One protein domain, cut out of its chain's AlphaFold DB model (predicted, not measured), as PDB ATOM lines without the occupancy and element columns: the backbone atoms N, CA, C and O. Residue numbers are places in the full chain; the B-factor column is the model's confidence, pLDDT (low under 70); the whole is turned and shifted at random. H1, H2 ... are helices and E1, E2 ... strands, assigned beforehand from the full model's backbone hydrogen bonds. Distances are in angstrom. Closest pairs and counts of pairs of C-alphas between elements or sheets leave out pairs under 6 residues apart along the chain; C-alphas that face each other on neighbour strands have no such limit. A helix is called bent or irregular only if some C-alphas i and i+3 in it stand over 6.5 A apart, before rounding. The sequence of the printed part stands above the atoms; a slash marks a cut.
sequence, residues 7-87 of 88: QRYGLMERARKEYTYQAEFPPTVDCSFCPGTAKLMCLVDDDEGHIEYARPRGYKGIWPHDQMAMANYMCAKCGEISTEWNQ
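What this domain is: This is residues 7 to 87 of the 88 residues of an uncharacterized protein of marine sediment metagenome (UniProt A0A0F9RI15). A narrow, strongly twisted sheet, curled like part of a barrel, makes one part of a rod; two separate helices, H1 and H2, and the loop of residues 55 to 67 lie towards the other end. The printed part has 81 residues, with named elements in the order H1 E1 E2 H2 E3 E4, class mixed. The antiparallel sheet runs E1 E2 E3 E4. The whole is loose, radius of gyration of the C-alphas 15.6 A, spanning 49 by 24 by 15 A.

How they stand to each other: Inner strands E2, residues 37 to 46, and E3, residues 68 to 75, are antiparallel at 155 degrees, with N 44 and O 70 2.9 A apart, within hydrogen-bond range. Edge strand E4, residues 81 to 86, forms a hairpin with E3; N 73 and O 82 are within range at 2.8 A. Edge strand E1, residues 28 to 30, forms a hairpin with E2; N 38 and O 29 are within range at 2.8 A. H1, residues 7 to 19, and H2, residues 49 to 54, are apart and not on the sheet. Every O i to N i+4 pair is within range in H1, 0 of 2 in irregular H2, where C-alphas 50 and 53 are 7.8 A apart and 1 of 3 O i to N i+3 pairs is.

Where its parts are: H1 begins at C-alpha 7 (226.039, 236.869, 176.498); E2 spans 26.0 A, E3 23.1 A; E4 ends at C-alpha 86 (208.006, 253.457, 177.731).

The domain as a whole: The farthest C-alphas, of Gly 58 and Lys 77, are 49.9 A apart. The printed part has no cut; the link H2 to E3 is long, 13 residues. pLDDT is under 70 at residues 7 to 23, 46 to 54, 59 to 67 and 86 to 87.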
ATOM      1  N   GLN A   7     227.224 237.624 176.103       49.78
ATOM      2  CA  GLN A   7     226.039 236.869 176.498       49.78
ATOM      3  C   GLN A   7     224.989 237.752 177.195       49.78
ATOM      4  O   GLN A   7     223.796 237.587 176.964       49.78
ATOM      5  N   ARG A   8     225.436 238.735 177.989       51.00
ATOM      6  CA  ARG A   8     224.572 239.728 178.635       51.00
ATOM      7  C   ARG A   8     224.011 240.718 177.614       51.00
ATOM      8  O   ARG A   8     222.828 241.005 177.676       51.00
ATOM      9  N   TYR A   9     224.796 241.139 176.620       55.03
ATOM     10  CA  TYR A   9     224.301 241.973 175.513       55.03
ATOM     11  C   TYR A   9     223.158 241.314 174.730       55.03
ATOM     12  O   TYR A   9     222.123 241.939 174.534       55.03
ATOM     13  N   GLY A  10     223.307 240.046 174.336       58.81
ATOM     14  CA  GLY A  10     222.249 239.340 173.602       58.81
ATOM     15  C   GLY A  10     220.973 239.148 174.425       58.81
ATOM     16  O   GLY A  10     219.869 239.238 173.896       58.81
ATOM     17  N   LEU A  11     221.109 238.929 175.736       58.38
ATOM     18  CA  LEU A  11     219.963 238.809 176.638       58.38
ATOM     19  C   LEU A  11     219.255 240.154 176.847       58.38
ATOM     20  O   LEU A  11     218.033 240.183 176.907       58.38
ATOM     21  N   MET A  12     220.005 241.259 176.884       56.09
ATOM     22  CA  MET A  12     219.462 242.621 176.947       56.09
ATOM     23  C   MET A  12     218.779 243.031 175.638       56.09
ATOM     24  O   MET A  12     217.751 243.694 175.672       56.09
ATOM     25  N   GLU A  13     219.309 242.621 174.487       61.69
ATOM     26  CA  GLU A  13     218.677 242.878 173.190       61.69
ATOM     27  C   GLU A  13     217.366 242.093 173.035       61.69
ATOM     28  O   GLU A  13     216.365 242.638 172.572       61.69
ATOM     29  N   ARG A  14     217.345 240.830 173.482       61.12
ATOM     30  CA  ARG A  14     216.113 240.032 173.552       61.12
ATOM     31  C   ARG A  14     215.137 240.572 174.587       61.12
ATOM     32  O   ARG A  14     213.951 240.592 174.310       61.12
ATOM     33  N   ALA A  15     215.612 241.053 175.737       58.88
ATOM     34  CA  ALA A  15     214.782 241.753 176.714       58.88
ATOM     35  C   ALA A  15     213.991 242.886 176.053       58.88
ATOM     36  O   ALA A  15     212.767 242.831 176.064       58.88
ATOM     37  N   ARG A  16     214.692 243.802 175.375       56.50
ATOM     38  CA  ARG A  16     214.107 244.965 174.686       56.50
ATOM     39  C   ARG A  16     213.079 244.614 173.608       56.50
ATOM     40  O   ARG A  16     212.158 245.376 173.352       56.50
ATOM     41  N   LYS A  17     213.269 243.484 172.923       59.06
ATOM     42  CA  LYS A  17     212.433 243.085 171.776       59.06
ATOM     43  C   LYS A  17     211.309 242.114 172.141       59.06
ATOM     44  O   LYS A  17     210.270 242.124 171.492       59.06
ATOM     45  N   GLU A  18     211.532 241.238 173.119       55.09
ATOM     46  CA  GLU A  18     210.665 240.087 173.410       55.09
ATOM     47  C   GLU A  18     209.995 240.156 174.791       55.09
ATOM     48  O   GLU A  18     208.959 239.520 174.981       55.09
ATOM     49  N   TYR A  19     210.574 240.872 175.764       49.56
ATOM     50  CA  TYR A  19     210.152 240.803 177.173       49.56
ATOM     51  C   TYR A  19     209.804 242.153 177.804       49.56
ATOM     52  O   TYR A  19     209.090 242.189 178.804       49.56
ATOM     53  N   THR A  20     210.277 243.260 177.243       52.12
ATOM     54  CA  THR A  20     209.835 244.598 177.616       52.12
ATOM     55  C   THR A  20     208.597 244.957 176.806       52.12
ATOM     56  O   THR A  20     208.577 244.775 175.591       52.12
ATOM     57  N   TYR A  21     207.601 245.566 177.448       52.50
ATOM     58  CA  TYR A  21     206.443 246.197 176.794       52.50
ATOM     59  C   TYR A  21     206.815 247.432 175.936       52.50
ATOM     60  O   TYR A  21     205.960 248.246 175.590       52.50
ATOM     61  N   GLN A  22     208.090 247.572 175.570       61.78
ATOM     62  CA  GLN A  22     208.638 248.697 174.833       61.78
ATOM     63  C   GLN A  22     208.270 248.600 173.348       61.78
ATOM     64  O   GLN A  22     209.038 248.110 172.526       61.78
ATOM     65  N   ALA A  23     207.069 249.060 172.991       65.00
ATOM     66  CA  ALA A  23     206.761 249.410 171.606       65.00
ATOM     67  C   ALA A  23     207.791 250.421 171.064       65.00
ATOM     68  O   ALA A  23     208.228 251.320 171.790       65.00
ATOM     69  N   GLU A  24     208.169 250.278 169.790       73.94
ATOM     70  CA  GLU A  24     209.084 251.217 169.137       73.94
ATOM     71  C   GLU A  24     208.522 252.641 169.186       73.94
ATOM     72  O   GLU A  24     207.347 252.875 168.890       73.94
ATOM     73  N   PHE A  25     209.376 253.603 169.538       83.38
ATOM     74  CA  PHE A  25     209.009 255.010 169.477       83.38
ATOM     75  C   PHE A  25     208.867 255.442 168.014       83.38
ATOM     76  O   PHE A  25     209.796 255.228 167.224       83.38
ATOM     77  N   PRO A  26     207.738 256.055 167.621       87.56
ATOM     78  CA  PRO A  26     207.587 256.557 166.266       87.56
ATOM     79  C   PRO A  26     208.649 257.632 165.972       87.56
ATOM     80  O   PRO A  26     209.055 258.381 166.856       87.56
ATOM     81  N   PRO A  27     209.097 257.787 164.715       89.56
ATOM     82  CA  PRO A  27     210.087 258.809 164.367       89.56
ATOM     83  C   PRO A  27     209.549 260.244 164.519       89.56
ATOM     84  O   PRO A  27     210.323 261.204 164.572       89.56
ATOM     85  N   THR A  28     208.224 260.402 164.562       93.31
ATOM     86  CA  THR A  28     207.528 261.685 164.662       93.31
ATOM     87  C   THR A  28     206.227 261.549 165.436       93.31
ATOM     88  O   THR A  28     205.523 260.555 165.266       93.31
ATOM     89  N   VAL A  29     205.870 262.592 166.182       92.75
ATOM     90  CA  VAL A  29     204.606 262.716 166.924       92.75
ATOM     91  C   VAL A  29     204.025 264.119 166.752       92.75
ATOM     92  O   VAL A  29     204.718 265.041 166.310       92.75
ATOM     93  N   ASP A  30     202.758 264.302 167.112       94.94
ATOM     94  CA  ASP A  30     202.160 265.634 167.187       94.94
ATOM     95  C   ASP A  30     202.749 266.416 168.368       94.94
ATOM     96  O   ASP A  30     202.941 265.891 169.464       94.94
ATOM     97  N   CYS A  31     203.056 267.696 168.156       92.62
ATOM     98  CA  CYS A  31     203.544 268.553 169.226       92.62
ATOM     99  C   CYS A  31     202.418 268.839 170.222       92.62
ATOM    100  O   CYS A  31     201.375 269.378 169.861       92.62
ATOM    101  N   SER A  32     202.661 268.579 171.505       90.62
ATOM    102  CA  SER A  32     201.681 268.832 172.568       90.62
ATOM    103  C   SER A  32     201.397 270.322 172.821       90.62
ATOM    104  O   SER A  32     200.438 270.649 173.514       90.62
ATOM    105  N   PHE A  33     202.219 271.228 172.277       92.75
ATOM    106  CA  PHE A  33     202.182 272.667 172.577       92.75
ATOM    107  C   PHE A  33     201.728 273.540 171.403       92.75
ATOM    108  O   PHE A  33     201.364 274.699 171.594       92.75
ATOM    109  N   CYS A  34     201.771 273.031 170.171       94.81
ATOM    110  CA  CYS A  34     201.394 273.796 168.987       94.81
ATOM    111  C   CYS A  34     200.880 272.866 167.875       94.81
ATOM    112  O   CYS A  34     201.153 271.671 167.913       94.81
ATOM    113  N   PRO A  35     200.196 273.385 166.837       96.25
ATOM    114  CA  PRO A  35     199.751 272.574 165.704       96.25
ATOM    115  C   PRO A  35     200.929 272.314 164.750       96.25
ATOM    116  O   PRO A  35     200.995 272.858 163.647       96.25
ATOM    117  N   GLY A  36     201.938 271.597 165.231       94.12
ATOM    118  CA  GLY A  36     203.151 271.234 164.511       94.12
ATOM    119  C   GLY A  36     203.564 269.805 164.842       94.12
ATOM    120  O   GLY A  36     202.991 269.172 165.721       94.12
ATOM    121  N   THR A  37     204.580 269.306 164.148       96.12
ATOM    122  CA  THR A  37     205.107 267.949 164.344       96.12
ATOM    123  C   THR A  37     206.418 268.014 165.119       96.12
ATOM    124  O   THR A  37     207.270 268.866 164.840       96.12
ATOM    125  N   ALA A  38     206.585 267.125 166.092       96.00
ATOM    126  CA  ALA A  38     207.828 266.923 166.816       96.00
ATOM    127  C   ALA A  38     208.560 265.692 166.264       96.00
ATOM    128  O   ALA A  38     207.941 264.688 165.912       96.00
ATOM    129  N   LYS A  39     209.883 265.788 166.136       94.62
ATOM    130  CA  LYS A  39     210.731 264.704 165.623       94.62
ATOM    131  C   LYS A  39     211.507 264.074 166.758       94.62
ATOM    132  O   LYS A  39     211.962 264.795 167.644       94.62
ATOM    133  N   LEU A  40     211.677 262.758 166.701       91.06
ATOM    134  CA  LEU A  40     212.514 262.038 167.648       91.06
ATOM    135  C   LEU A  40     213.957 262.534 167.522       91.06
ATOM    136  O   LEU A  40     214.558 262.437 166.453       91.06
ATOM    137  N   MET A  41     214.498 263.081 168.607       92.25
ATOM    138  CA  MET A  41     215.851 263.642 168.640       92.25
ATOM    139  C   MET A  41     216.825 262.761 169.405       92.25
ATOM    140  O   MET A  41     217.990 262.655 169.029       92.25
ATOM    141  N   CYS A  42     216.366 262.156 170.499       85.38
ATOM    142  CA  CYS A  42     217.225 261.379 171.376       85.38
ATOM    143  C   CYS A  42     216.437 260.242 172.020       85.38
ATOM    144  O   CYS A  42     215.354 260.464 172.565       85.38
ATOM    145  N   LEU A  43     217.017 259.046 171.968       83.62
ATOM    146  CA  LEU A  43     216.609 257.907 172.775       83.62
ATOM    147  C   LEU A  43     217.581 257.784 173.942       83.62
ATOM    148  O   LEU A  43     218.798 257.752 173.743       83.62
ATOM    149  N   VAL A  44     217.032 257.736 175.149       77.94
ATOM    150  CA  VAL A  44     217.778 257.460 176.370       77.94
ATOM    151  C   VAL A  44     217.347 256.092 176.854       77.94
ATOM    152  O   VAL A  44     216.200 255.911 177.253       77.94
ATOM    153  N   ASP A  45     218.277 255.147 176.807       73.69
ATOM    154  CA  ASP A  45     218.101 253.840 177.419       73.69
ATOM    155  C   ASP A  45     218.777 253.850 178.781       73.69
ATOM    156  O   ASP A  45     219.991 254.061 178.870       73.69
ATOM    157  N   ASP A  46     218.001 253.585 179.821       69.25
ATOM    158  CA  ASP A  46     218.515 253.368 181.159       69.25
ATOM    159  C   ASP A  46     218.430 251.880 181.515       69.25
ATOM    160  O   ASP A  46     217.355 251.276 181.541       69.25
ATOM    161  N   ASP A  47     219.597 251.284 181.746       62.75
ATOM    162  CA  ASP A  47     219.754 249.946 182.317       62.75
ATOM    163  C   ASP A  47     219.902 250.119 183.831       62.75
ATOM    164  O   ASP A  47     220.993 249.976 184.399       62.75
ATOM    165  N   GLU A  48     218.806 250.506 184.490       58.00
ATOM    166  CA  GLU A  48     218.773 250.621 185.942       58.00
ATOM    167  C   GLU A  48     218.706 249.228 186.574       58.00
ATOM    168  O   GLU A  48     217.711 248.782 187.140       58.00
ATOM    169  N   GLY A  49     219.861 248.570 186.647       55.22
ATOM    170  CA  GLY A  49     220.091 247.493 187.614       55.22
ATOM    171  C   GLY A  49     220.057 247.964 189.082       55.22
ATOM    172  O   GLY A  49     220.485 247.223 189.964       55.22
ATOM    173  N   HIS A  50     219.627 249.201 189.356       51.06
ATOM    174  CA  HIS A  50     219.706 249.868 190.656       51.06
ATOM    175  C   HIS A  50     218.490 249.628 191.563       51.06
ATOM    176  O   HIS A  50     218.607 249.783 192.777       51.06
ATOM    177  N   ILE A  51     217.367 249.162 191.013       58.47
ATOM    178  CA  ILE A  51     216.130 248.854 191.755       58.47
ATOM    179  C   ILE A  51     215.957 247.362 192.065       58.47
ATOM    180  O   ILE A  51     214.865 246.897 192.378       58.47
ATOM    181  N   GLU A  52     217.056 246.598 192.086       59.66
ATOM    182  CA  GLU A  52     217.063 245.176 192.466       59.66
ATOM    183  C   GLU A  52     216.352 244.911 193.809       59.66
ATOM    184  O   GLU A  52     215.680 243.892 193.967       59.66
ATOM    185  N   TYR A  53     216.430 245.854 194.754       59.66
ATOM    186  CA  TYR A  53     215.782 245.765 196.066       59.66
ATOM    187  C   TYR A  53     214.247 245.763 196.012       59.66
ATOM    188  O   TYR A  53     213.607 245.303 196.958       59.66
ATOM    189  N   ALA A  54     213.654 246.284 194.938       62.97
ATOM    190  CA  ALA A  54     212.211 246.339 194.745       62.97
ATOM    191  C   ALA A  54     211.667 245.101 194.003       62.97
ATOM    192  O   ALA A  54     210.451 244.932 193.895       62.97
ATOM    193  N   ARG A  55     212.544 244.191 193.548       72.88
ATOM    194  CA  ARG A  55     212.130 242.935 192.914       72.88
ATOM    195  C   ARG A  55     211.423 242.018 193.920       72.88
ATOM    196  O   ARG A  55     211.904 241.850 195.046       72.88
ATOM    197  N   PRO A  56     210.339 241.328 193.519       75.06
ATOM    198  CA  PRO A  56     209.756 240.267 194.331       75.06
ATOM    199  C   PRO A  56     210.811 239.215 194.693       75.06
ATOM    200  O   PRO A  56     211.581 238.763 193.838       75.06
ATOM    201  N   ARG A  57     210.850 238.797 195.965       75.44
ATOM    202  CA  ARG A  57     211.804 237.778 196.430       75.44
ATOM    203  C   ARG A  57     211.695 236.514 195.578       75.44
ATOM    204  O   ARG A  57     210.634 235.905 195.494       75.44
ATOM    205  N   GLY A  58     212.821 236.099 194.999       71.88
ATOM    206  CA  GLY A  58     212.910 234.885 194.187       71.88
ATOM    207  C   GLY A  58     212.559 235.068 192.709       71.88
ATOM    208  O   GLY A  58     212.532 234.072 191.987       71.88
ATOM    209  N   TYR A  59     212.330 236.298 192.238       69.38
ATOM    210  CA  TYR A  59     212.178 236.582 190.812       69.38
ATOM    211  C   TYR A  59     213.485 236.279 190.053       69.38
ATOM    212  O   TYR A  59     214.553 236.766 190.420       69.38
ATOM    213  N   LYS A  60     213.405 235.442 189.010       68.69
ATOM    214  CA  LYS A  60     214.558 234.975 188.207       68.69
ATOM    215  C   LYS A  60     214.506 235.424 186.736       68.69
ATOM    216  O   LYS A  60     215.279 234.917 185.928       68.69
ATOM    217  N   GLY A  61     213.577 236.316 186.387       66.12
ATOM    218  CA  GLY A  61     213.408 236.857 185.034       66.12
ATOM    219  C   GLY A  61     214.077 238.221 184.839       66.12
ATOM    220  O   GLY A  61     214.727 238.738 185.747       66.12
ATOM    221  N   ILE A  62     213.882 238.803 183.656       61.09
ATOM    222  CA  ILE A  62     214.146 240.224 183.389       61.09
ATOM    223  C   ILE A  62     212.962 241.015 183.932       61.09
ATOM    224  O   ILE A  62     211.833 240.766 183.515       61.09
ATOM    225  N   TRP A  63     213.199 241.929 184.868       65.31
ATOM    226  CA  TRP A  63     212.123 242.730 185.434       65.31
ATOM    227  C   TRP A  63     211.862 243.931 184.513       65.31
ATOM    228  O   TRP A  63     212.831 244.547 184.081       65.31
ATOM    229  N   PRO A  64     210.606 244.291 184.190       60.78
ATOM    230  CA  PRO A  64     210.323 245.402 183.276       60.78
ATOM    231  C   PRO A  64     210.941 246.739 183.699       60.78
ATOM    232  O   PRO A  64     211.344 247.525 182.850       60.78
ATOM    233  N   HIS A  65     211.120 246.946 185.004       63.56
ATOM    234  CA  HIS A  65     211.801 248.122 185.537       63.56
ATOM    235  C   HIS A  65     213.335 248.079 185.413       63.56
ATOM    236  O   HIS A  65     213.984 249.092 185.632       63.56
ATOM    237  N   ASP A  66     213.936 246.947 185.036       62.66
ATOM    238  CA  ASP A  66     215.383 246.861 184.787       62.66
ATOM    239  C   ASP A  66     215.799 247.612 183.511       62.66
ATOM    240  O   ASP A  66     216.987 247.814 183.269       62.66
ATOM    241  N   GLN A  67     214.834 247.967 182.657       66.75
ATOM    242  CA  GLN A  67     215.072 248.661 181.402       66.75
ATOM    243  C   GLN A  67     214.010 249.736 181.197       66.75
ATOM    244  O   GLN A  67     212.841 249.446 180.958       66.75
ATOM    245  N   MET A  68     214.435 250.989 181.222       72.81
ATOM    246  CA  MET A  68     213.602 252.122 180.850       72.81
ATOM    247  C   MET A  68     214.119 252.701 179.540       72.81
ATOM    248  O   MET A  68     215.321 252.892 179.378       72.81
ATOM    249  N   ALA A  69     213.209 253.013 178.622       76.06
ATOM    250  CA  ALA A  69     213.534 253.803 177.448       76.06
ATOM    251  C   ALA A  69     212.714 255.097 177.469       76.06
ATOM    252  O   ALA A  69     211.505 255.087 177.725       76.06
ATOM    253  N   MET A  70     213.382 256.215 177.210       82.81
ATOM    254  CA  MET A  70     212.764 257.530 177.074       82.81
ATOM    255  C   MET A  70     213.053 258.085 175.685       82.81
ATOM    256  O   MET A  70     214.205 258.125 175.247       82.81
ATOM    257  N   ALA A  71     212.014 258.567 175.016       87.75
ATOM    258  CA  ALA A  71     212.123 259.267 173.748       87.75
ATOM    259  C   ALA A  71     211.915 260.761 173.955       87.75
ATOM    260  O   ALA A  71     210.876 261.192 174.445       87.75
ATOM    261  N   ASN A  72     212.900 261.555 173.546       90.56
ATOM    262  CA  ASN A  72     212.805 263.007 173.543       90.56
ATOM    263  C   ASN A  72     212.510 263.492 172.126       90.56
ATOM    264  O   ASN A  72     213.305 263.271 171.204       90.56
ATOM    265  N   TYR A  73     211.386 264.183 171.968       93.44
ATOM    266  CA  TYR A  73     210.939 264.765 170.713       93.44
ATOM    267  C   TYR A  73     211.084 266.276 170.748       93.44
ATOM    268  O   TYR A  73     210.712 266.907 171.729       93.44
ATOM    269  N   MET A  74     211.572 266.868 169.661       96.25
ATOM    270  CA  MET A  74     211.674 268.323 169.527       96.25
ATOM    271  C   MET A  74     210.767 268.820 168.408       96.25
ATOM    272  O   MET A  74     210.820 268.324 167.276       96.25
ATOM    273  N   CYS A  75     209.955 269.834 168.699       96.94
ATOM    274  CA  CYS A  75     209.173 270.519 167.683       96.94
ATOM    275  C   CYS A  75     209.975 271.661 167.059       96.94
ATOM    276  O   CYS A  75     210.257 272.666 167.702       96.94
ATOM    277  N   ALA A  76     210.267 271.564 165.762       92.62
ATOM    278  CA  ALA A  76     210.985 272.621 165.045       92.62
ATOM    279  C   ALA A  76     210.183 273.935 164.914       92.62
ATOM    280  O   ALA A  76     210.761 274.970 164.602       92.62
ATOM    281  N   LYS A  77     208.858 273.900 165.125       94.88
ATOM    282  CA  LYS A  77     207.981 275.072 164.988       94.88
ATOM    283  C   LYS A  77     208.010 275.975 166.219       94.88
ATOM    284  O   LYS A  77     208.126 277.185 166.064       94.88
ATOM    285  N   CYS A  78     207.861 275.406 167.416       96.19
ATOM    286  CA  CYS A  78     207.841 276.167 168.670       96.19
ATOM    287  C   CYS A  78     209.113 276.002 169.514       96.19
ATOM    288  O   CYS A  78     209.281 276.737 170.476       96.19
ATOM    289  N   GLY A  79     210.002 275.067 169.168       94.06
ATOM    290  CA  GLY A  79     211.237 274.793 169.910       94.06
ATOM    291  C   GLY A  79     211.055 273.927 171.159       94.06
ATOM    292  O   GLY A  79     212.052 273.553 171.767       94.06
ATOM    293  N   GLU A  80     209.817 273.582 171.518       96.31
ATOM    294  CA  GLU A  80     209.517 272.783 172.709       96.31
ATOM    295  C   GLU A  80     209.967 271.328 172.566       96.31
ATOM    296  O   GLU A  80     209.945 270.747 171.470       96.31
ATOM    297  N   ILE A  81     210.332 270.742 173.708       93.38
ATOM    298  CA  ILE A  81     210.725 269.341 173.839       93.38
ATOM    299  C   ILE A  81     209.679 268.611 174.682       93.38
ATOM    300  O   ILE A  81     209.305 269.074 175.756       93.38
ATOM    301  N   SER A  82     209.227 267.455 174.205       89.75
ATOM    302  CA  SER A  82     208.398 266.522 174.969       89.75
ATOM    303  C   SER A  82     209.133 265.198 175.163       89.75
ATOM    304  O   SER A  82     209.933 264.788 174.320       89.75
ATOM    305  N   THR A  83     208.858 264.526 176.281       88.88
ATOM    306  CA  THR A  83     209.459 263.232 176.613       88.88
ATOM    307  C   THR A  83     208.365 262.189 176.766       88.88
ATOM    308  O   THR A  83     207.471 262.344 177.599       88.88
ATOM    309  N   GLU A  84     208.450 261.120 175.983       84.19
ATOM    310  CA  GLU A  84     207.604 259.941 176.135       84.19
ATOM    311  C   GLU A  84     208.374 258.837 176.848       84.19
ATOM    312  O   GLU A  84     209.559 258.604 176.593       84.19
ATOM    313  N   TRP A  85     207.675 258.164 177.754       78.00
ATOM    314  CA  TRP A  85     208.225 257.126 178.606       78.00
ATOM    315  C   TRP A  85     207.612 255.807 178.187       78.00
ATOM    316  O   TRP A  85     206.389 255.689 178.116       78.00
ATOM    317  N   ASN A  86     208.461 254.817 177.940       69.31
ATOM    318  CA  ASN A  86     208.006 253.457 177.731       69.31
ATOM    319  C   ASN A  86     208.636 252.558 178.796       69.31
ATOM    320  O   ASN A  86     209.784 252.118 178.682       69.31
ATOM    321  N   GLN A  87     207.882 252.372 179.878       61.00
ATOM    322  CA  GLN A  87     208.176 251.441 180.959       61.00
ATOM    323  C   GLN A  87     207.130 250.327 180.905       61.00
ATOM    324  O   GLN A  87     205.937 250.612 180.784       61.00
TER     325      GLN A  87